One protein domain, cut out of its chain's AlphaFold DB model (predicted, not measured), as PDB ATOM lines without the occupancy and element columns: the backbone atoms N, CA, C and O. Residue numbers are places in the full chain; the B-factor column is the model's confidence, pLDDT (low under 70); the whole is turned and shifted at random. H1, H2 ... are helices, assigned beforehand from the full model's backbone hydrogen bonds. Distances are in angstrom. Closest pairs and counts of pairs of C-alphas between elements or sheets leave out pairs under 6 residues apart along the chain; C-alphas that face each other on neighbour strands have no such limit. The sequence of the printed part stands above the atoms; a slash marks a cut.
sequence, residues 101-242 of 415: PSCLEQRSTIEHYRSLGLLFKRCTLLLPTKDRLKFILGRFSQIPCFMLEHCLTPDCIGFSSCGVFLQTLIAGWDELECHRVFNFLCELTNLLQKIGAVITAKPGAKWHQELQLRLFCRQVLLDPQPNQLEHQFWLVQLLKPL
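This is residues 101 to 242 of the 415 residues of the protein "F-box domain-containing protein" of Amphiprion percula (UniProt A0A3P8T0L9). H1, H3 and H6 run the same way in a staggered row, with H3 in the middle, H1 packed along one side of it and the later part of H6, residues 215 to 221, packed on the opposite side. H2 and H4 make a loose cover over one side of this row, while H5 and H7 fold back at the two ends of H6, and the turn at residues 200 to 205 sticks out. The printed part has 142 residues with seven named helices, H1 to H7 in order along the chain, and no named strand; the class is all helix. It is compact, with a radius of gyration of the C-alphas of 15.1 A and spans of 46, 38 and 29 A.

H1, residues 103 to 123, begins at C-alpha 103 (-20.480, 21.523, -58.653) and is the longest helix, 30.5 A. H2 is residues 129 to 140, 16.5 A, and H3 is residues 158 to 170, 18.3 A, with C-alpha 158 at (-20.984, 30.337, -47.473). H4, residues 175 to 189, is 20.9 A long. H5, residues 191 to 199, is 12.2 A. H6, residues 207 to 222, is 20.3 A. H7, residues 228 to 239, is 16.4 A and ends at C-alpha 239 (-23.586, 54.138, -50.361).

H6 is the hub, touching H3, H5 and H7. With residues 215 to 221 alone it touches H3 at a shallow tilt of 29 degrees, the same way; the closest C-alphas, of Gly 163 and Val 220, are 3.6 A apart. H5 and H6 form a helical hairpin, with the C-alphas of Val 198 and Glu 210 closest at 6.6 A. H6 and H7 form another, closest at Leu 222 and His 231, whose C-alphas are 5.4 A apart. H1 touches H3 at a shallow tilt of 32 degrees, only just short of steep, the same way; the C-alphas of Gly 117 and Phe 165 are closest, 4.6 A apart. H2 touches H4 with residues 129 to 133 alone, closest at the C-alphas of Thr 129 and Glu 177, 6.8 A. H2 and H3 are near each other. H4 is close to but not clearly touching H7, the closest C-alphas being those of Phe 182 and Gln 237, 7.7 A. Among the pairs apart are H1 and H6. In H1, H3, H4, H5, H6 and H7 every O i to N i+4 pair is within hydrogen-bond range; in H2, 7 of 8 are.

The C-alphas of Leu 126 and Lys 202 are the two farthest apart, 47.0 A. The printed part has no cut. The link from H2 to H3, residues 141 to 157, is long. Mean pLDDT of the printed part is 87.5, and residue 226 alone is under 70.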
ATOM      1  N   PRO A 101     -16.801  22.420 -52.401       79.00
ATOM      2  CA  PRO A 101     -17.883  21.558 -52.846       79.00
ATOM      3  C   PRO A 101     -17.682  21.183 -54.317       79.00
ATOM      4  O   PRO A 101     -17.265  22.004 -55.137       79.00
ATOM      5  N   SER A 102     -18.058  19.963 -54.688       83.75
ATOM      6  CA  SER A 102     -18.275  19.651 -56.100       83.75
ATOM      7  C   SER A 102     -19.401  20.525 -56.678       83.75
ATOM      8  O   SER A 102     -20.275  21.010 -55.955       83.75
ATOM      9  N   CYS A 103     -19.439  20.708 -58.003       80.81
ATOM     10  CA  CYS A 103     -20.480  21.523 -58.653       80.81
ATOM     11  C   CYS A 103     -21.910  21.052 -58.303       80.81
ATOM     12  O   CYS A 103     -22.819  21.863 -58.107       80.81
ATOM     13  N   LEU A 104     -22.111  19.735 -58.177       82.31
ATOM     14  CA  LEU A 104     -23.391  19.151 -57.771       82.31
ATOM     15  C   LEU A 104     -23.717  19.455 -56.301       82.31
ATOM     16  O   LEU A 104     -24.837  19.870 -55.994       82.31
ATOM     17  N   GLU A 105     -22.740  19.322 -55.400       84.94
ATOM     18  CA  GLU A 105     -22.910  19.643 -53.978       84.94
ATOM     19  C   GLU A 105     -23.205  21.126 -53.760       84.94
ATOM     20  O   GLU A 105     -24.070  21.466 -52.949       84.94
ATOM     21  N   GLN A 106     -22.567  22.009 -54.533       85.69
ATOM     22  CA  GLN A 106     -22.832  23.443 -54.500       85.69
ATOM     23  C   GLN A 106     -24.295  23.744 -54.834       85.69
ATOM     24  O   GLN A 106     -24.973  24.422 -54.060       85.69
ATOM     25  N   ARG A 107     -24.811  23.206 -55.947       87.50
ATOM     26  CA  ARG A 107     -26.219  23.396 -56.337       87.50
ATOM     27  C   ARG A 107     -27.175  22.863 -55.273       87.50
ATOM     28  O   ARG A 107     -28.127  23.550 -54.916       87.50
ATOM     29  N   SER A 108     -26.893  21.673 -54.737       89.50
ATOM     30  CA  SER A 108     -27.732  21.056 -53.703       89.50
ATOM     31  C   SER A 108     -27.748  21.860 -52.397       89.50
ATOM     32  O   SER A 108     -28.802  22.032 -51.791       89.50
ATOM     33  N   THR A 109     -26.604  22.422 -51.995       91.44
ATOM     34  CA  THR A 109     -26.473  23.217 -50.769       91.44
ATOM     35  C   THR A 109     -27.193  24.554 -50.919       91.44
ATOM     36  O   THR A 109     -27.939  24.952 -50.029       91.44
ATOM     37  N   ILE A 110     -27.045  25.219 -52.067       91.06
ATOM     38  CA  ILE A 110     -27.767  26.462 -52.364       91.06
ATOM     39  C   ILE A 110     -29.288  26.228 -52.355       91.06
ATOM     40  O   ILE A 110     -30.024  27.008 -51.750       91.06
ATOM     41  N   GLU A 111     -29.770  25.139 -52.965       92.75
ATOM     42  CA  GLU A 111     -31.197  24.783 -52.952       92.75
ATOM     43  C   GLU A 111     -31.704  24.452 -51.540       92.75
ATOM     44  O   GLU A 111     -32.798  24.855 -51.135       92.75
ATOM     45  N   HIS A 112     -30.881  23.778 -50.739       94.69
ATOM     46  CA  HIS A 112     -31.193  23.516 -49.339       94.69
ATOM     47  C   HIS A 112     -31.346  24.813 -48.536       94.69
ATOM     48  O   HIS A 112     -32.306  24.973 -47.780       94.69
ATOM     49  N   TYR A 113     -30.457  25.789 -48.741       94.69
ATOM     50  CA  TYR A 113     -30.546  27.102 -48.097       94.69
ATOM     51  C   TYR A 113     -31.741  27.936 -48.578       94.69
ATOM     52  O   TYR A 113     -32.361  28.631 -47.770       94.69
ATOM     53  N   ARG A 114     -32.147  27.799 -49.845       94.94
ATOM     54  CA  ARG A 114     -33.422  28.337 -50.350       94.94
ATOM     55  C   ARG A 114     -34.615  27.729 -49.606       94.94
ATOM     56  O   ARG A 114     -35.469  28.457 -49.096       94.94
ATOM     57  N   SER A 115     -34.637  26.405 -49.451       96.12
ATOM     58  CA  SER A 115     -35.681  25.692 -48.698       96.12
ATOM     59  C   SER A 115     -35.720  26.100 -47.219       96.12
ATOM     60  O   SER A 115     -36.800  26.311 -46.660       96.12
ATOM     61  N   LEU A 116     -34.556  26.291 -46.588       95.62
ATOM     62  CA  LEU A 116     -34.460  26.846 -45.236       95.62
ATOM     63  C   LEU A 116     -35.038  28.266 -45.172       95.62
ATOM     64  O   LEU A 116     -35.797  28.567 -44.252       95.62
ATOM     65  N   GLY A 117     -34.743  29.121 -46.154       94.94
ATOM     66  CA  GLY A 117     -35.309  30.470 -46.248       94.94
ATOM     67  C   GLY A 117     -36.838  30.450 -46.235       94.94
ATOM     68  O   GLY A 117     -37.462  31.172 -45.454       94.94
ATOM     69  N   LEU A 118     -37.456  29.551 -47.012       95.88
ATOM     70  CA  LEU A 118     -38.912  29.357 -47.025       95.88
ATOM     71  C   LEU A 118     -39.459  28.869 -45.680       95.88
ATOM     72  O   LEU A 118     -40.488  29.366 -45.217       95.88
ATOM     73  N   LEU A 119     -38.799  27.894 -45.049       96.00
ATOM     74  CA  LEU A 119     -39.178  27.382 -43.728       96.00
ATOM     75  C   LEU A 119     -39.202  28.505 -42.689       96.00
ATOM     76  O   LEU A 119     -40.233  28.747 -42.062       96.00
ATOM     77  N   PHE A 120     -38.099  29.241 -42.549       94.56
ATOM     78  CA  PHE A 120     -38.015  30.332 -41.582       94.56
ATOM     79  C   PHE A 120     -38.981  31.471 -41.915       94.56
ATOM     80  O   PHE A 120     -39.598  32.023 -41.002       94.56
ATOM     81  N   LYS A 121     -39.196  31.786 -43.197       94.00
ATOM     82  CA  LYS A 121     -40.189  32.780 -43.619       94.00
ATOM     83  C   LYS A 121     -41.586  32.439 -43.115       94.00
ATOM     84  O   LYS A 121     -42.227  33.298 -42.513       94.00
ATOM     85  N   ARG A 122     -42.038  31.202 -43.341       94.25
ATOM     86  CA  ARG A 122     -43.393  30.740 -43.003       94.25
ATOM     87  C   ARG A 122     -43.574  30.532 -41.501       94.25
ATOM     88  O   ARG A 122     -44.562  31.003 -40.949       94.25
ATOM     89  N   CYS A 123     -42.596  29.927 -40.824       92.38
ATOM     90  CA  CYS A 123     -42.646  29.710 -39.374       92.38
ATOM     91  C   CYS A 123     -42.679  31.012 -38.569       92.38
ATOM     92  O   CYS A 123     -43.228  31.054 -37.472       92.38
ATOM     93  N   THR A 124     -42.086  32.079 -39.104       90.75
ATOM     94  CA  THR A 124     -41.972  33.365 -38.407       90.75
ATOM     95  C   THR A 124     -42.957  34.418 -38.915       90.75
ATOM     96  O   THR A 124     -42.901  35.556 -38.464       90.75
ATOM     97  N   LEU A 125     -43.877  34.063 -39.821       88.25
ATOM     98  CA  LEU A 125     -44.792  35.003 -40.484       88.25
ATOM     99  C   LEU A 125     -45.624  35.849 -39.506       88.25
ATOM    100  O   LEU A 125     -45.937  36.996 -39.798       88.25
ATOM    101  N   LEU A 126     -45.982  35.286 -38.348       87.00
ATOM    102  CA  LEU A 126     -46.802  35.960 -37.334       87.00
ATOM    103  C   LEU A 126     -45.990  36.801 -36.338       87.00
ATOM    104  O   LEU A 126     -46.578  37.445 -35.471       87.00
ATOM    105  N   LEU A 127     -44.657  36.766 -36.417       86.81
ATOM    106  CA  LEU A 127     -43.789  37.519 -35.518       86.81
ATOM    107  C   LEU A 127     -43.494  38.910 -36.102       86.81
ATOM    108  O   LEU A 127     -43.363  39.049 -37.318       86.81
ATOM    109  N   PRO A 128     -43.308  39.944 -35.265       88.62
ATOM    110  CA  PRO A 128     -42.795  41.233 -35.722       88.62
ATOM    111  C   PRO A 128     -41.419  41.089 -36.387       88.62
ATOM    112  O   PRO A 128     -40.595  40.302 -35.922       88.62
ATOM    113  N   THR A 129     -41.118  41.900 -37.410       87.88
ATOM    114  CA  THR A 129     -39.863  41.848 -38.194       87.88
ATOM    115  C   THR A 129     -38.610  41.713 -37.316       87.88
ATOM    116  O   THR A 129     -37.738  40.891 -37.582       87.88
ATOM    117  N   LYS A 130     -38.534  42.476 -36.218       87.38
ATOM    118  CA  LYS A 130     -37.398  42.453 -35.283       87.38
ATOM    119  C   LYS A 130     -37.206  41.087 -34.618       87.38
ATOM    120  O   LYS A 130     -36.075  40.620 -34.503       87.38
ATOM    121  N   ASP A 131     -38.291  40.449 -34.190       89.19
ATOM    122  CA  ASP A 131     -38.238  39.149 -33.517       89.19
ATOM    123  C   ASP A 131     -37.972  38.023 -34.520       89.19
ATOM    124  O   ASP A 131     -37.208  37.106 -34.212       89.19
ATOM    125  N   ARG A 132     -38.492  38.148 -35.754       91.19
ATOM    126  CA  ARG A 132     -38.136  37.266 -36.881       91.19
ATOM    127  C   ARG A 132     -36.627  37.259 -37.100       91.19
ATOM    128  O   ARG A 132     -36.009  36.197 -37.093       91.19
ATOM    129  N   LEU A 133     -36.028  38.443 -37.244       89.56
ATOM    130  CA  LEU A 133     -34.596  38.592 -37.511       89.56
ATOM    131  C   LEU A 133     -33.740  38.066 -36.360       89.56
ATOM    132  O   LEU A 133     -32.812  37.302 -36.605       89.56
ATOM    133  N   LYS A 134     -34.093  38.382 -35.108       89.69
ATOM    134  CA  LYS A 134     -33.397  37.843 -33.930       89.69
ATOM    135  C   LYS A 134     -33.428  36.317 -33.876       89.69
ATOM    136  O   LYS A 134     -32.393  35.701 -33.633       89.69
ATOM    137  N   PHE A 135     -34.595  35.713 -34.108       89.00
ATOM    138  CA  PHE A 135     -34.749  34.259 -34.095       89.00
ATOM    139  C   PHE A 135     -33.907  33.587 -35.183       89.00
ATOM    140  O   PHE A 135     -33.222  32.598 -34.921       89.00
ATOM    141  N   ILE A 136     -33.940  34.136 -36.396       88.38
ATOM    142  CA  ILE A 136     -33.262  33.577 -37.564       88.38
ATOM    143  C   ILE A 136     -31.750  33.761 -37.441       88.38
ATOM    144  O   ILE A 136     -30.989  32.793 -37.413       88.38
ATOM    145  N   LEU A 137     -31.300  35.007 -37.327       79.00
ATOM    146  CA  LEU A 137     -29.883  35.341 -37.388       79.00
ATOM    147  C   LEU A 137     -29.130  34.924 -36.124       79.00
ATOM    148  O   LEU A 137     -27.954  34.600 -36.222       79.00
ATOM    149  N   GLY A 138     -29.803  34.789 -34.974       80.94
ATOM    150  CA  GLY A 138     -29.211  34.167 -33.784       80.94
ATOM    151  C   GLY A 138     -28.789  32.703 -33.995       80.94
ATOM    152  O   GLY A 138     -27.916  32.202 -33.287       80.94
ATOM    153  N   ARG A 139     -29.371  32.005 -34.982       82.69
ATOM    154  CA  ARG A 139     -28.969  30.633 -35.337       82.69
ATOM    155  C   ARG A 139     -27.832  30.594 -36.346       82.69
ATOM    156  O   ARG A 139     -26.960  29.730 -36.218       82.69
ATOM    157  N   PHE A 140     -27.861  31.506 -37.314       83.62
ATOM    158  CA  PHE A 140     -26.903  31.576 -38.416       83.62
ATOM    159  C   PHE A 140     -25.612  32.324 -38.063       83.62
ATOM    160  O   PHE A 140     -24.580  32.022 -38.648       83.62
ATOM    161  N   SER A 141     -25.621  33.201 -37.053       82.50
ATOM    162  CA  SER A 141     -24.418  33.886 -36.549       82.50
ATOM    163  C   SER A 141     -23.351  32.937 -35.996       82.50
ATOM    164  O   SER A 141     -22.183  33.298 -35.905       82.50
ATOM    165  N   GLN A 142     -23.741  31.710 -35.644       83.88
ATOM    166  CA  GLN A 142     -22.827  30.666 -35.181       83.88
ATOM    167  C   GLN A 142     -22.081  29.972 -36.330       83.88
ATOM    168  O   GLN A 142     -21.223  29.138 -36.062       83.88
ATOM    169  N   ILE A 143     -22.419  30.264 -37.591       88.06
ATOM    170  CA  ILE A 143     -21.770  29.681 -38.767       88.06
ATOM    171  C   ILE A 143     -20.620  30.606 -39.196       88.06
ATOM    172  O   ILE A 143     -20.887  31.690 -39.720       88.06
ATOM    173  N   PRO A 144     -19.345  30.190 -39.061       88.12
ATOM    174  CA  PRO A 144     -18.203  31.049 -39.387       88.12
ATOM    175  C   PRO A 144     -18.191  31.504 -40.850       88.12
ATOM    176  O   PRO A 144     -17.837  32.636 -41.149       88.12
ATOM    177  N   CYS A 145     -18.654  30.649 -41.767       90.06
ATOM    178  CA  CYS A 145     -18.692  30.931 -43.208       90.06
ATOM    179  C   CYS A 145     -19.681  32.034 -43.607       90.06
ATOM    180  O   CYS A 145     -19.678  32.457 -44.759       90.06
ATOM    181  N   PHE A 146     -20.557  32.466 -42.695       89.88
ATOM    182  CA  PHE A 146     -21.511  33.554 -42.936       89.88
ATOM    183  C   PHE A 146     -21.030  34.883 -42.346       89.88
ATOM    184  O   PHE A 146     -21.645  35.920 -42.587       89.88
ATOM    185  N   MET A 147     -19.933  34.860 -41.587       88.31
ATOM    186  CA  MET A 147     -19.415  36.013 -40.867       88.31
ATOM    187  C   MET A 147     -18.150  36.537 -41.549       88.31
ATOM    188  O   MET A 147     -17.213  35.788 -41.830       88.31
ATOM    189  N   LEU A 148     -18.105  37.851 -41.782       86.12
ATOM    190  CA  LEU A 148     -16.941  38.534 -42.353       86.12
ATOM    191  C   LEU A 148     -15.670  38.225 -41.552       86.12
ATOM    192  O   LEU A 148     -15.675  38.393 -40.331       86.12
ATOM    193  N   GLU A 149     -14.586  37.860 -42.244       83.75
ATOM    194  CA  GLU A 149     -13.249  37.556 -41.688       83.75
ATOM    195  C   GLU A 149     -13.151  36.267 -40.848       83.75
ATOM    196  O   GLU A 149     -12.075  35.946 -40.352       83.75
ATOM    197  N   HIS A 150     -14.234  35.498 -40.704       84.75
ATOM    198  CA  HIS A 150     -14.231  34.246 -39.932       84.75
ATOM    199  C   HIS A 150     -14.024  32.996 -40.806       84.75
ATOM    200  O   HIS A 150     -13.822  31.901 -40.283       84.75
ATOM    201  N   CYS A 151     -14.056  33.148 -42.132       84.69
ATOM    202  CA  CYS A 151     -13.723  32.107 -43.100       84.69
ATOM    203  C   CYS A 151     -12.779  32.679 -44.164       84.69
ATOM    204  O   CYS A 151     -13.108  33.648 -44.848       84.69
ATOM    205  N   LEU A 152     -11.599  32.067 -44.288       79.19
ATOM    206  CA  LEU A 152     -10.537  32.485 -45.213       79.19
ATOM    207  C   LEU A 152     -10.362  31.516 -46.388       79.19
ATOM    208  O   LEU A 152      -9.440  31.667 -47.185       79.19
ATOM    209  N   THR A 153     -11.210  30.495 -46.486       81.69
ATOM    210  CA  THR A 153     -11.080  29.468 -47.517       81.69
ATOM    211  C   THR A 153     -11.520  30.028 -48.874       81.69
ATOM    212  O   THR A 153     -12.642  30.539 -48.968       81.69
ATOM    213  N   PRO A 154     -10.677  29.939 -49.923       76.69
ATOM    214  CA  PRO A 154     -11.076  30.332 -51.272       76.69
ATOM    215  C   PRO A 154     -12.236  29.453 -51.758       76.69
ATOM    216  O   PRO A 154     -12.392  28.316 -51.311       76.69
ATOM    217  N   ASP A 155     -13.072  29.999 -52.640       79.50
ATOM    218  CA  ASP A 155     -14.232  29.312 -53.233       79.50
ATOM    219  C   ASP A 155     -15.268  28.785 -52.221       79.50
ATOM    220  O   ASP A 155     -16.072  27.897 -52.514       79.50
ATOM    221  N   CYS A 156     -15.284  29.347 -51.009       88.69
ATOM    222  CA  CYS A 156     -16.315  29.061 -50.024       88.69
ATOM    223  C   CYS A 156     -17.683  29.557 -50.514       88.69
ATOM    224  O   CYS A 156     -17.878  30.743 -50.777       88.69
ATOM    225  N   ILE A 157     -18.674  28.663 -50.546       90.25
ATOM    226  CA  ILE A 157     -20.045  28.993 -50.970       90.25
ATOM    227  C   ILE A 157     -20.916  29.533 -49.821       90.25
ATOM    228  O   ILE A 157     -22.141  29.604 -49.945       90.25
ATOM    229  N   GLY A 158     -20.302  29.882 -48.685       91.69
ATOM    230  CA  GLY A 158     -20.984  30.337 -47.473       91.69
ATOM    231  C   GLY A 158     -21.800  31.607 -47.702       91.69
ATOM    232  O   GLY A 158     -23.007  31.610 -47.464       91.69
ATOM    233  N   PHE A 159     -21.178  32.660 -48.240       91.62
ATOM    234  CA  PHE A 159     -21.880  33.913 -48.537       91.62
ATOM    235  C   PHE A 159     -22.972  33.730 -49.591       91.62
ATOM    236  O   PHE A 159     -24.091  34.170 -49.359       91.62
ATOM    237  N   SER A 160     -22.707  32.993 -50.673       91.50
ATOM    238  CA  SER A 160     -23.730  32.654 -51.677       91.50
ATOM    239  C   SER A 160     -24.938  31.927 -51.068       91.50
ATOM    240  O   SER A 160     -26.087  32.266 -51.350       91.50
ATOM    241  N   SER A 161     -24.697  30.950 -50.188       92.62
ATOM    242  CA  SER A 161     -25.762  30.208 -49.498       92.62
ATOM    243  C   SER A 161     -26.555  31.113 -48.548       92.62
ATOM    244  O   SER A 161     -27.783  31.036 -48.490       92.62
ATOM    245  N   CYS A 162     -25.864  32.006 -47.834       92.38
ATOM    246  CA  CYS A 162     -26.476  33.001 -46.958       92.38
ATOM    247  C   CYS A 162     -27.319  34.019 -47.742       92.38
ATOM    248  O   CYS A 162     -28.437  34.325 -47.332       92.38
ATOM    249  N   GLY A 163     -26.834  34.485 -48.895       92.25
ATOM    250  CA  GLY A 163     -27.552  35.403 -49.775       92.25
ATOM    251  C   GLY A 163     -28.838  34.814 -50.326       92.25
ATOM    252  O   GLY A 163     -29.895  35.425 -50.191       92.25
ATOM    253  N   VAL A 164     -28.794  33.586 -50.853       93.19
ATOM    254  CA  VAL A 164     -30.002  32.896 -51.341       93.19
ATOM    255  C   VAL A 164     -31.004  32.646 -50.211       93.19
ATOM    256  O   VAL A 164     -32.213  32.820 -50.397       93.19
ATOM    257  N   PHE A 165     -30.520  32.281 -49.020       94.12
ATOM    258  CA  PHE A 165     -31.359  32.163 -47.830       94.12
ATOM    259  C   PHE A 165     -32.043  33.490 -47.479       94.12
ATOM    260  O   PHE A 165     -33.267  33.529 -47.314       94.12
ATOM    261  N   LEU A 166     -31.265  34.573 -47.392       92.50
ATOM    262  CA  LEU A 166     -31.740  35.904 -47.030       92.50
ATOM    263  C   LEU A 166     -32.762  36.411 -48.044       92.50
ATOM    264  O   LEU A 166     -33.853  36.808 -47.653       92.50
ATOM    265  N   GLN A 167     -32.439  36.332 -49.332       92.19
ATOM    266  CA  GLN A 167     -33.321  36.715 -50.425       92.19
ATOM    267  C   GLN A 167     -34.662  35.979 -50.345       92.19
ATOM    268  O   GLN A 167     -35.729  36.588 -50.415       92.19
ATOM    269  N   THR A 168     -34.626  34.662 -50.143       93.38
ATOM    270  CA  THR A 168     -35.846  33.852 -50.052       93.38
ATOM    271  C   THR A 168     -36.692  34.239 -48.836       93.38
ATOM    272  O   THR A 168     -37.925  34.279 -48.912       93.38
ATOM    273  N   LEU A 169     -36.034  34.551 -47.716       92.56
ATOM    274  CA  LEU A 169     -36.675  34.987 -46.482       92.56
ATOM    275  C   LEU A 169     -37.421  36.318 -46.657       92.56
ATOM    276  O   LEU A 169     -38.579  36.423 -46.236       92.56
ATOM    277  N   ILE A 170     -36.765  37.302 -47.279       90.81
ATOM    278  CA  ILE A 170     -37.279  38.670 -47.445       90.81
ATOM    279  C   ILE A 170     -38.149  38.856 -48.690       90.81
ATOM    280  O   ILE A 170     -38.742  39.914 -48.861       90.81
ATOM    281  N   ALA A 171     -38.252  37.851 -49.564       90.56
ATOM    282  CA  ALA A 171     -39.038  37.965 -50.788       90.56
ATOM    283  C   ALA A 171     -40.476  38.439 -50.492       90.56
ATOM    284  O   ALA A 171     -41.199  37.807 -49.713       90.56
ATOM    285  N   GLY A 172     -40.906  39.532 -51.122       87.25
ATOM    286  CA  GLY A 172     -42.230  40.129 -50.916       87.25
ATOM    287  C   GLY A 172     -42.400  40.927 -49.617       87.25
ATOM    288  O   GLY A 172     -43.536  41.218 -49.253       87.25
ATOM    289  N   TRP A 173     -41.317  41.240 -48.901       89.44
ATOM    290  CA  TRP A 173     -41.333  42.227 -47.817       89.44
ATOM    291  C   TRP A 173     -41.304  43.644 -48.401       89.44
ATOM    292  O   TRP A 173     -40.835  43.848 -49.523       89.44
ATOM    293  N   ASP A 174     -41.803  44.622 -47.647       89.12
ATOM    294  CA  ASP A 174     -41.757  46.026 -48.063       89.12
ATOM    295  C   ASP A 174     -40.367  46.667 -47.852       89.12
ATOM    296  O   ASP A 174     -39.495  46.126 -47.164       89.12
ATOM    297  N   GLU A 175     -40.146  47.850 -48.436       86.94
ATOM    298  CA  GLU A 175     -38.866  48.570 -48.336       86.94
ATOM    299  C   GLU A 175     -38.470  48.920 -46.891       86.94
ATOM    300  O   GLU A 175     -37.280  48.934 -46.561       86.94
ATOM    301  N   LEU A 176     -39.436  49.190 -46.002       88.44
ATOM    302  CA  LEU A 176     -39.162  49.535 -44.603       88.44
ATOM    303  C   LEU A 176     -38.676  48.310 -43.826       88.44
ATOM    304  O   LEU A 176     -37.765  48.413 -43.000       88.44
ATOM    305  N   GLU A 177     -39.263  47.145 -44.084       89.44
ATOM    306  CA  GLU A 177     -38.811  45.878 -43.529       89.44
ATOM    307  C   GLU A 177     -37.437  45.485 -44.081       89.44
ATOM    308  O   GLU A 177     -36.564  45.110 -43.295       89.44
ATOM    309  N   CYS A 178     -37.193  45.657 -45.383       89.88
ATOM    310  CA  CYS A 178     -35.872  45.459 -45.988       89.88
ATOM    311  C   CYS A 178     -34.816  46.410 -45.396       89.88
ATOM    312  O   CYS A 178     -33.690  45.993 -45.117       89.88
ATOM    313  N   HIS A 179     -35.176  47.657 -45.084       90.25
ATOM    314  CA  HIS A 179     -34.278  48.578 -44.384       90.25
ATOM    315  C   HIS A 179     -33.956  48.103 -42.952       90.25
ATOM    316  O   HIS A 179     -32.818  48.211 -42.493       90.25
ATOM    317  N   ARG A 180     -34.921  47.506 -42.236       90.75
ATOM    318  CA  ARG A 180     -34.655  46.878 -40.923       90.75
ATOM    319  C   ARG A 180     -33.718  45.678 -41.042       90.75
ATOM    320  O   ARG A 180     -32.867  45.504 -40.173       90.75
ATOM    321  N   VAL A 181     -33.867  44.873 -42.095       91.25
ATOM    322  CA  VAL A 181     -32.959  43.756 -42.402       91.25
ATOM    323  C   VAL A 181     -31.541  44.283 -42.610       91.25
ATOM    324  O   VAL A 181     -30.618  43.774 -41.978       91.25
ATOM    325  N   PHE A 182     -31.375  45.332 -43.423       91.00
ATOM    326  CA  PHE A 182     -30.080  45.973 -43.655       91.00
ATOM    327  C   PHE A 182     -29.415  46.412 -42.346       91.00
ATOM    328  O   PHE A 182     -28.290  46.005 -42.062       91.00
ATOM    329  N   ASN A 183     -30.129  47.173 -41.512       90.69
ATOM    330  CA  ASN A 183     -29.595  47.652 -40.235       90.69
ATOM    331  C   ASN A 183     -29.187  46.492 -39.320       90.69
ATOM    332  O   ASN A 183     -28.109  46.517 -38.733       90.69
ATOM    333  N   PHE A 184     -30.004  45.440 -39.255       88.88
ATOM    334  CA  PHE A 184     -29.696  44.271 -38.440       88.88
ATOM    335  C   PHE A 184     -28.456  43.513 -38.948       88.88
ATOM    336  O   PHE A 184     -27.633  43.068 -38.149       88.88
ATOM    337  N   LEU A 185     -28.284  43.365 -40.267       89.25
ATOM    338  CA  LEU A 185     -27.085  42.748 -40.848       89.25
ATOM    339  C   LEU A 185     -25.834  43.590 -40.589       89.25
ATOM    340  O   LEU A 185     -24.784  43.036 -40.256       89.25
ATOM    341  N   CYS A 186     -25.954  44.914 -40.688       89.75
ATOM    342  CA  CYS A 186     -24.885  45.849 -40.356       89.75
ATOM    343  C   CYS A 186     -24.458  45.732 -38.889       89.75
ATOM    344  O   CYS A 186     -23.258  45.668 -38.627       89.75
ATOM    345  N   GLU A 187     -25.409  45.639 -37.954       88.44
ATOM    346  CA  GLU A 187     -25.135  45.407 -36.527       88.44
ATOM    347  C   GLU A 187     -24.465  44.048 -36.285       88.44
ATOM    348  O   GLU A 187     -23.493  43.956 -35.541       88.44
ATOM    349  N   LEU A 188     -24.951  42.985 -36.934       85.25
ATOM    350  CA  LEU A 188     -24.433  41.630 -36.735       85.25
ATOM    351  C   LEU A 188     -22.990  41.469 -37.231       85.25
ATOM    352  O   LEU A 188     -22.192  40.763 -36.619       85.25
ATOM    353  N   THR A 189     -22.668  42.084 -38.365       86.88
ATOM    354  CA  THR A 189     -21.385  41.886 -39.059       86.88
ATOM    355  C   THR A 189     -20.397  43.034 -38.858       86.88
ATOM    356  O   THR A 189     -19.250  42.937 -39.300       86.88
ATOM    357  N   ASN A 190     -20.820  44.113 -38.188       89.00
ATOM    358  CA  ASN A 190     -20.116  45.396 -38.118       89.00
ATOM    359  C   ASN A 190     -19.760  45.949 -39.512       89.00
ATOM    360  O   ASN A 190     -18.703  46.556 -39.700       89.00
ATOM    361  N   LEU A 191     -20.635  45.725 -40.503       90.94
ATOM    362  CA  LEU A 191     -20.365  45.990 -41.921       90.94
ATOM    363  C   LEU A 191     -19.899  47.427 -42.172       90.94
ATOM    364  O   LEU A 191     -18.846  47.630 -42.770       90.94
ATOM    365  N   LEU A 192     -20.642  48.424 -41.681       90.06
ATOM    366  CA  LEU A 192     -20.330  49.840 -41.919       90.06
ATOM    367  C   LEU A 192     -18.971  50.246 -41.328       90.06
ATOM    368  O   LEU A 192     -18.230  51.005 -41.949       90.06
ATOM    369  N   GLN A 193     -18.609  49.703 -40.161       90.31
ATOM    370  CA  GLN A 193     -17.307  49.955 -39.545       90.31
ATOM    371  C   GLN A 193     -16.174  49.332 -40.371       90.31
ATOM    372  O   GLN A 193     -15.146  49.977 -40.583       90.31
ATOM    373  N   LYS A 194     -16.363  48.103 -40.868       90.94
ATOM    374  CA  LYS A 194     -15.381  47.423 -41.727       90.94
ATOM    375  C   LYS A 194     -15.212  48.139 -43.068       90.94
ATOM    376  O   LYS A 194     -14.082  48.350 -43.495       90.94
ATOM    377  N   ILE A 195     -16.311  48.588 -43.676       90.81
ATOM    378  CA  ILE A 195     -16.298  49.433 -44.878       90.81
ATOM    379  C   ILE A 195     -15.474  50.702 -44.622       90.81
ATOM    380  O   ILE A 195     -14.543  50.985 -45.372       90.81
ATOM    381  N   GLY A 196     -15.742  51.423 -43.528       88.94
ATOM    382  CA  GLY A 196     -14.975  52.618 -43.168       88.94
ATOM    383  C   GLY A 196     -13.478  52.341 -42.973       88.94
ATOM    384  O   GLY A 196     -12.638  53.109 -43.439       88.94
ATOM    385  N   ALA A 197     -13.124  51.218 -42.343       88.88
ATOM    386  CA  ALA A 197     -11.733  50.828 -42.104       88.88
ATOM    387  C   ALA A 197     -10.960  50.455 -43.381       88.88
ATOM    388  O   ALA A 197      -9.728  50.547 -43.389       88.88
ATOM    389  N   VAL A 198     -11.657  50.000 -44.424       88.12
ATOM    390  CA  VAL A 198     -11.067  49.687 -45.732       88.12
ATOM    391  C   VAL A 198     -10.968  50.941 -46.594       88.12
ATOM    392  O   VAL A 198      -9.901  51.218 -47.123       88.12
ATOM    393  N   ILE A 199     -12.021  51.758 -46.652       87.00
ATOM    394  CA  ILE A 199     -12.040  52.984 -47.468       87.00
ATOM    395  C   ILE A 199     -10.989  54.007 -47.013       87.00
ATOM    396  O   ILE A 199     -10.457  54.748 -47.835       87.00
ATOM    397  N   THR A 200     -10.708  54.070 -45.708       84.69
ATOM    398  CA  THR A 200      -9.681  54.960 -45.134       84.69
ATOM    399  C   THR A 200      -8.258  54.441 -45.321       84.69
ATOM    400  O   THR A 200      -7.304  55.195 -45.136       84.69
ATOM    401  N   ALA A 201      -8.092  53.161 -45.658       82.69
ATOM    402  CA  ALA A 201      -6.790  52.599 -45.965       82.69
ATOM    403  C   ALA A 201      -6.385  52.950 -47.402       82.69
ATOM    404  O   ALA A 201      -7.223  53.221 -48.261       82.69
ATOM    405  N   LYS A 202      -5.076  52.917 -47.675       75.06
ATOM    406  CA  LYS A 202      -4.576  53.022 -49.049       75.06
ATOM    407  C   LYS A 202      -5.142  51.851 -49.877       75.06
ATOM    408  O   LYS A 202      -5.081  50.722 -49.376       75.06
ATOM    409  N   PRO A 203      -5.628  52.081 -51.111       74.19
ATOM    410  CA  PRO A 203      -6.099  51.009 -51.984       74.19
ATOM    411  C   PRO A 203      -5.080  49.868 -52.083       74.19
ATOM    412  O   PRO A 203      -3.878  50.114 -52.218       74.19
ATOM    413  N   GLY A 204      -5.543  48.624 -51.947       72.00
ATOM    414  CA  GLY A 204      -4.700  47.429 -52.007       72.00
ATOM    415  C   GLY A 204      -3.917  47.122 -50.725       72.00
ATOM    416  O   GLY A 204      -3.457  45.993 -50.549       72.00
ATOM    417  N   ALA A 205      -3.815  48.055 -49.769       80.06
ATOM    418  CA  ALA A 205      -3.131  47.800 -48.495       80.06
ATOM    419  C   ALA A 205      -3.851  46.736 -47.653       80.06
ATOM    420  O   ALA A 205      -3.219  46.021 -46.873       80.06
ATOM    421  N   LYS A 206      -5.175  46.618 -47.811       83.88
ATOM    422  CA  LYS A 206      -6.017  45.654 -47.092       83.88
ATOM    423  C   LYS A 206      -6.769  44.737 -48.055       83.88
ATOM    424  O   LYS A 206      -7.948  44.455 -47.853       83.88
ATOM    425  N   TRP A 207      -6.066  44.230 -49.069       83.06
ATOM    426  CA  TRP A 207      -6.652  43.441 -50.160       83.06
ATOM    427  C   TRP A 207      -7.560  42.288 -49.691       83.06
ATOM    428  O   TRP A 207      -8.619  42.055 -50.268       83.06
ATOM    429  N   HIS A 208      -7.198  41.583 -48.612       84.38
ATOM    430  CA  HIS A 208      -8.023  40.500 -48.066       84.38
ATOM    431  C   HIS A 208      -9.373  41.008 -47.544       84.38
ATOM    432  O   HIS A 208     -10.400  40.361 -47.744       84.38
ATOM    433  N   GLN A 209      -9.380  42.158 -46.863       87.50
ATOM    434  CA  GLN A 209     -10.602  42.761 -46.332       87.50
ATOM    435  C   GLN A 209     -11.453  43.352 -47.455       87.50
ATOM    436  O   GLN A 209     -12.669  43.190 -47.430       87.50
ATOM    437  N   GLU A 210     -10.827  43.964 -48.464       88.81
ATOM    438  CA  GLU A 210     -11.503  44.413 -49.688       88.81
ATOM    439  C   GLU A 210     -12.211  43.244 -50.386       88.81
ATOM    440  O   GLU A 210     -13.402  43.333 -50.684       88.81
ATOM    441  N   LEU A 211     -11.514  42.116 -50.571       87.12
ATOM    442  CA  LEU A 211     -12.082  40.916 -51.181       87.12
ATOM    443  C   LEU A 211     -13.224  40.331 -50.340       87.12
ATOM    444  O   LEU A 211     -14.273  39.993 -50.882       87.12
ATOM    445  N   GLN A 212     -13.060  40.229 -49.020       88.44
ATOM    446  CA  GLN A 212     -14.111  39.731 -48.125       88.44
ATOM    447  C   GLN A 212     -15.354  40.631 -48.137       88.44
ATOM    448  O   GLN A 212     -16.471  40.122 -48.215       88.44
ATOM    449  N   LEU A 213     -15.172  41.956 -48.112       91.31
ATOM    450  CA  LEU A 213     -16.268  42.918 -48.240       91.31
ATOM    451  C   LEU A 213     -16.961  42.795 -49.594       91.31
ATOM    452  O   LEU A 213     -18.190  42.751 -49.640       91.31
ATOM    453  N   ARG A 214     -16.186  42.688 -50.680       91.12
ATOM    454  CA  ARG A 214     -16.710  42.460 -52.027       91.12
ATOM    455  C   ARG A 214     -17.580  41.212 -52.057       91.12
ATOM    456  O   ARG A 214     -18.740  41.308 -52.436       91.12
ATOM    457  N   LEU A 215     -17.051  40.068 -51.623       89.56
ATOM    458  CA  LEU A 215     -17.767  38.791 -51.651       89.56
ATOM    459  C   LEU A 215     -19.024  38.821 -50.779       89.56
ATOM    460  O   LEU A 215     -20.067  38.354 -51.221       89.56
ATOM    461  N   PHE A 216     -18.960  39.398 -49.579       91.94
ATOM    462  CA  PHE A 216     -20.129  39.513 -48.709       91.94
ATOM    463  C   PHE A 216     -21.211  40.403 -49.325       91.94
ATOM    464  O   PHE A 216     -22.344  39.965 -49.490       91.94
ATOM    465  N   CYS A 217     -20.879  41.639 -49.708       92.25
ATOM    466  CA  CYS A 217     -21.862  42.564 -50.268       92.25
ATOM    467  C   CYS A 217     -22.447  42.033 -51.582       92.25
ATOM    468  O   CYS A 217     -23.666  42.047 -51.750       92.25
ATOM    469  N   ARG A 218     -21.599  41.513 -52.481       90.75
ATOM    470  CA  ARG A 218     -22.026  40.941 -53.763       90.75
ATOM    471  C   ARG A 218     -22.883  39.699 -53.546       90.75
ATOM    472  O   ARG A 218     -24.041  39.698 -53.927       90.75
ATOM    473  N   GLN A 219     -22.395  38.687 -52.835       90.81
ATOM    474  CA  GLN A 219     -23.100  37.404 -52.746       90.81
ATOM    475  C   GLN A 219     -24.246  37.366 -51.729       90.81
ATOM    476  O   GLN A 219     -25.093  36.483 -51.842       90.81
ATOM    477  N   VAL A 220     -24.286  38.262 -50.735       90.75
ATOM    478  CA  VAL A 220     -25.349  38.283 -49.710       90.75
ATOM    479  C   VAL A 220     -26.429  39.319 -50.016       90.75
ATOM    480  O   VAL A 220     -27.607  39.027 -49.818       90.75
ATOM    481  N   LEU A 221     -26.050  40.517 -50.474       89.62
ATOM    482  CA  LEU A 221     -26.977  41.647 -50.610       89.62
ATOM    483  C   LEU A 221     -27.361  41.932 -52.067       89.62
ATOM    484  O   LEU A 221     -28.545  42.108 -52.348       89.62
ATOM    485  N   LEU A 222     -26.376  41.981 -52.969       87.31
ATOM    486  CA  LEU A 222     -26.525  42.535 -54.319       87.31
ATOM    487  C   LEU A 222     -26.896  41.460 -55.361       87.31
ATOM    488  O   LEU A 222     -28.015  41.445 -55.861       87.31
ATOM    489  N   ASP A 223     -25.997  40.522 -55.649       84.56
ATOM    490  CA  ASP A 223     -26.100  39.534 -56.735       84.56
ATOM    491  C   ASP A 223     -27.291  38.573 -56.634       84.56
ATOM    492  O   ASP A 223     -27.802  38.172 -57.681       84.56
ATOM    493  N   PRO A 224     -27.771  38.175 -55.436       77.12
ATOM    494  CA  PRO A 224     -28.953  37.328 -55.353       77.12
ATOM    495  C   PRO A 224     -30.199  37.964 -55.983       77.12
ATOM    496  O   PRO A 224     -31.102  37.234 -56.382       77.12
ATOM    497  N   GLN A 225     -30.280  39.297 -56.085       71.00
ATOM    498  CA  GLN A 225     -31.509  39.987 -56.481       71.00
ATOM    499  C   GLN A 225     -31.754  39.919 -58.003       71.00
ATOM    500  O   GLN A 225     -30.974  40.471 -58.776       71.00
ATOM    501  N   PRO A 226     -32.859  39.303 -58.471       64.19
ATOM    502  CA  PRO A 226     -33.184  39.226 -59.895       64.19
ATOM    503  C   PRO A 226     -33.752  40.545 -60.429       64.19
ATOM    504  O   PRO A 226     -33.770  40.758 -61.639       64.19
ATOM    505  N   ASN A 227     -34.256  41.410 -59.543       75.19
ATOM    506  CA  ASN A 227     -34.901  42.665 -59.894       75.19
ATOM    507  C   ASN A 227     -33.917  43.837 -59.770       75.19
ATOM    508  O   ASN A 227     -33.334  44.063 -58.710       75.19
ATOM    509  N   GLN A 228     -33.797  44.626 -60.840       75.56
ATOM    510  CA  GLN A 228     -32.937  45.809 -60.897       75.56
ATOM    511  C   GLN A 228     -33.269  46.828 -59.791       75.56
ATOM    512  O   GLN A 228     -32.361  47.427 -59.222       75.56
ATOM    513  N   LEU A 229     -34.550  46.992 -59.442       77.81
ATOM    514  CA  LEU A 229     -34.976  47.920 -58.384       77.81
ATOM    515  C   LEU A 229     -34.521  47.468 -56.989       77.81
ATOM    516  O   LEU A 229     -34.107  48.285 -56.170       77.81
ATOM    517  N   GLU A 230     -34.556  46.161 -56.720       79.88
ATOM    518  CA  GLU A 230     -34.086  45.599 -55.448       79.88
ATOM    519  C   GLU A 230     -32.566  45.722 -55.340       79.88
ATOM    520  O   GLU A 230     -32.055  46.150 -54.306       79.88
ATOM    521  N   HIS A 231     -31.843  45.425 -56.423       84.06
ATOM    522  CA  HIS A 231     -30.398  45.632 -56.492       84.06
ATOM    523  C   HIS A 231     -30.022  47.095 -56.207       84.06
ATOM    524  O   HIS A 231     -29.182  47.378 -55.347       84.06
ATOM    525  N   GLN A 232     -30.714  48.035 -56.859       83.56
ATOM    526  CA  GLN A 232     -30.522  49.467 -56.654       83.56
ATOM    527  C   GLN A 232     -30.814  49.884 -55.206       83.56
ATOM    528  O   GLN A 232     -30.034  50.642 -54.629       83.56
ATOM    529  N   PHE A 233     -31.879  49.363 -54.585       85.94
ATOM    530  CA  PHE A 233     -32.185  49.622 -53.176       85.94
ATOM    531  C   PHE A 233     -30.999  49.265 -52.271       85.94
ATOM    532  O   PHE A 233     -30.523  50.123 -51.524       85.94
ATOM    533  N   TRP A 234     -30.482  48.033 -52.354       88.44
ATOM    534  CA  TRP A 234     -29.373  47.579 -51.504       88.44
ATOM    535  C   TRP A 234     -28.094  48.373 -51.748       88.44
ATOM    536  O   TRP A 234     -27.405  48.744 -50.794       88.44
ATOM    537  N   LEU A 235     -27.804  48.692 -53.008       88.88
ATOM    538  CA  LEU A 235     -26.648  49.501 -53.370       88.88
ATOM    539  C   LEU A 235     -26.747  50.920 -52.790       88.88
ATOM    540  O   LEU A 235     -25.789  51.418 -52.202       88.88
ATOM    541  N   VAL A 236     -27.924  51.549 -52.855       87.06
ATOM    542  CA  VAL A 236     -28.159  52.864 -52.242       87.06
ATOM    543  C   VAL A 236     -28.046  52.803 -50.717       87.06
ATOM    544  O   VAL A 236     -27.472  53.719 -50.128       87.06
ATOM    545  N   GLN A 237     -28.526  51.740 -50.059       88.06
ATOM    546  CA  GLN A 237     -28.364  51.577 -48.604       88.06
ATOM    547  C   GLN A 237     -26.889  51.486 -48.183       88.06
ATOM    548  O   GLN A 237     -26.524  52.013 -47.133       88.06
ATOM    549  N   LEU A 238     -26.035  50.864 -49.004       90.00
ATOM    550  CA  LEU A 238     -24.591  50.784 -48.758       90.00
ATOM    551  C   LEU A 238     -23.880  52.130 -48.956       90.00
ATOM    552  O   LEU A 238     -22.976  52.461 -48.191       90.00
ATOM    553  N   LEU A 239     -24.278  52.904 -49.971       88.38
ATOM    554  CA  LEU A 239     -23.586  54.138 -50.361       88.38
ATOM    555  C   LEU A 239     -24.043  55.368 -49.572       88.38
ATOM    556  O   LEU A 239     -23.214  56.168 -49.148       88.38
ATOM    557  N   LYS A 240     -25.350  55.524 -49.333       85.38
ATOM    558  CA  LYS A 240     -25.943  56.724 -48.715       85.38
ATOM    559  C   LYS A 240     -25.318  57.151 -47.371       85.38
ATOM    560  O   LYS A 240     -25.255  58.355 -47.132       85.38
ATOM    561  N   PRO A 241     -24.860  56.242 -46.486       85.62
ATOM    562  CA  PRO A 241     -24.201  56.626 -45.235       85.62
ATOM    563  C   PRO A 241     -22.809  57.253 -45.411       85.62
ATOM    564  O   PRO A 241     -22.263  57.789 -44.449       85.62
ATOM    565  N   LEU A 242     -22.207  57.145 -46.596       85.06
ATOM    566  CA  LEU A 242     -20.821  57.522 -46.864       85.06
ATOM    567  C   LEU A 242     -20.734  58.891 -47.558       85.06
ATOM    568  O   LEU A 242     -21.642  59.251 -48.307       85.06
TER     569      LEU A 242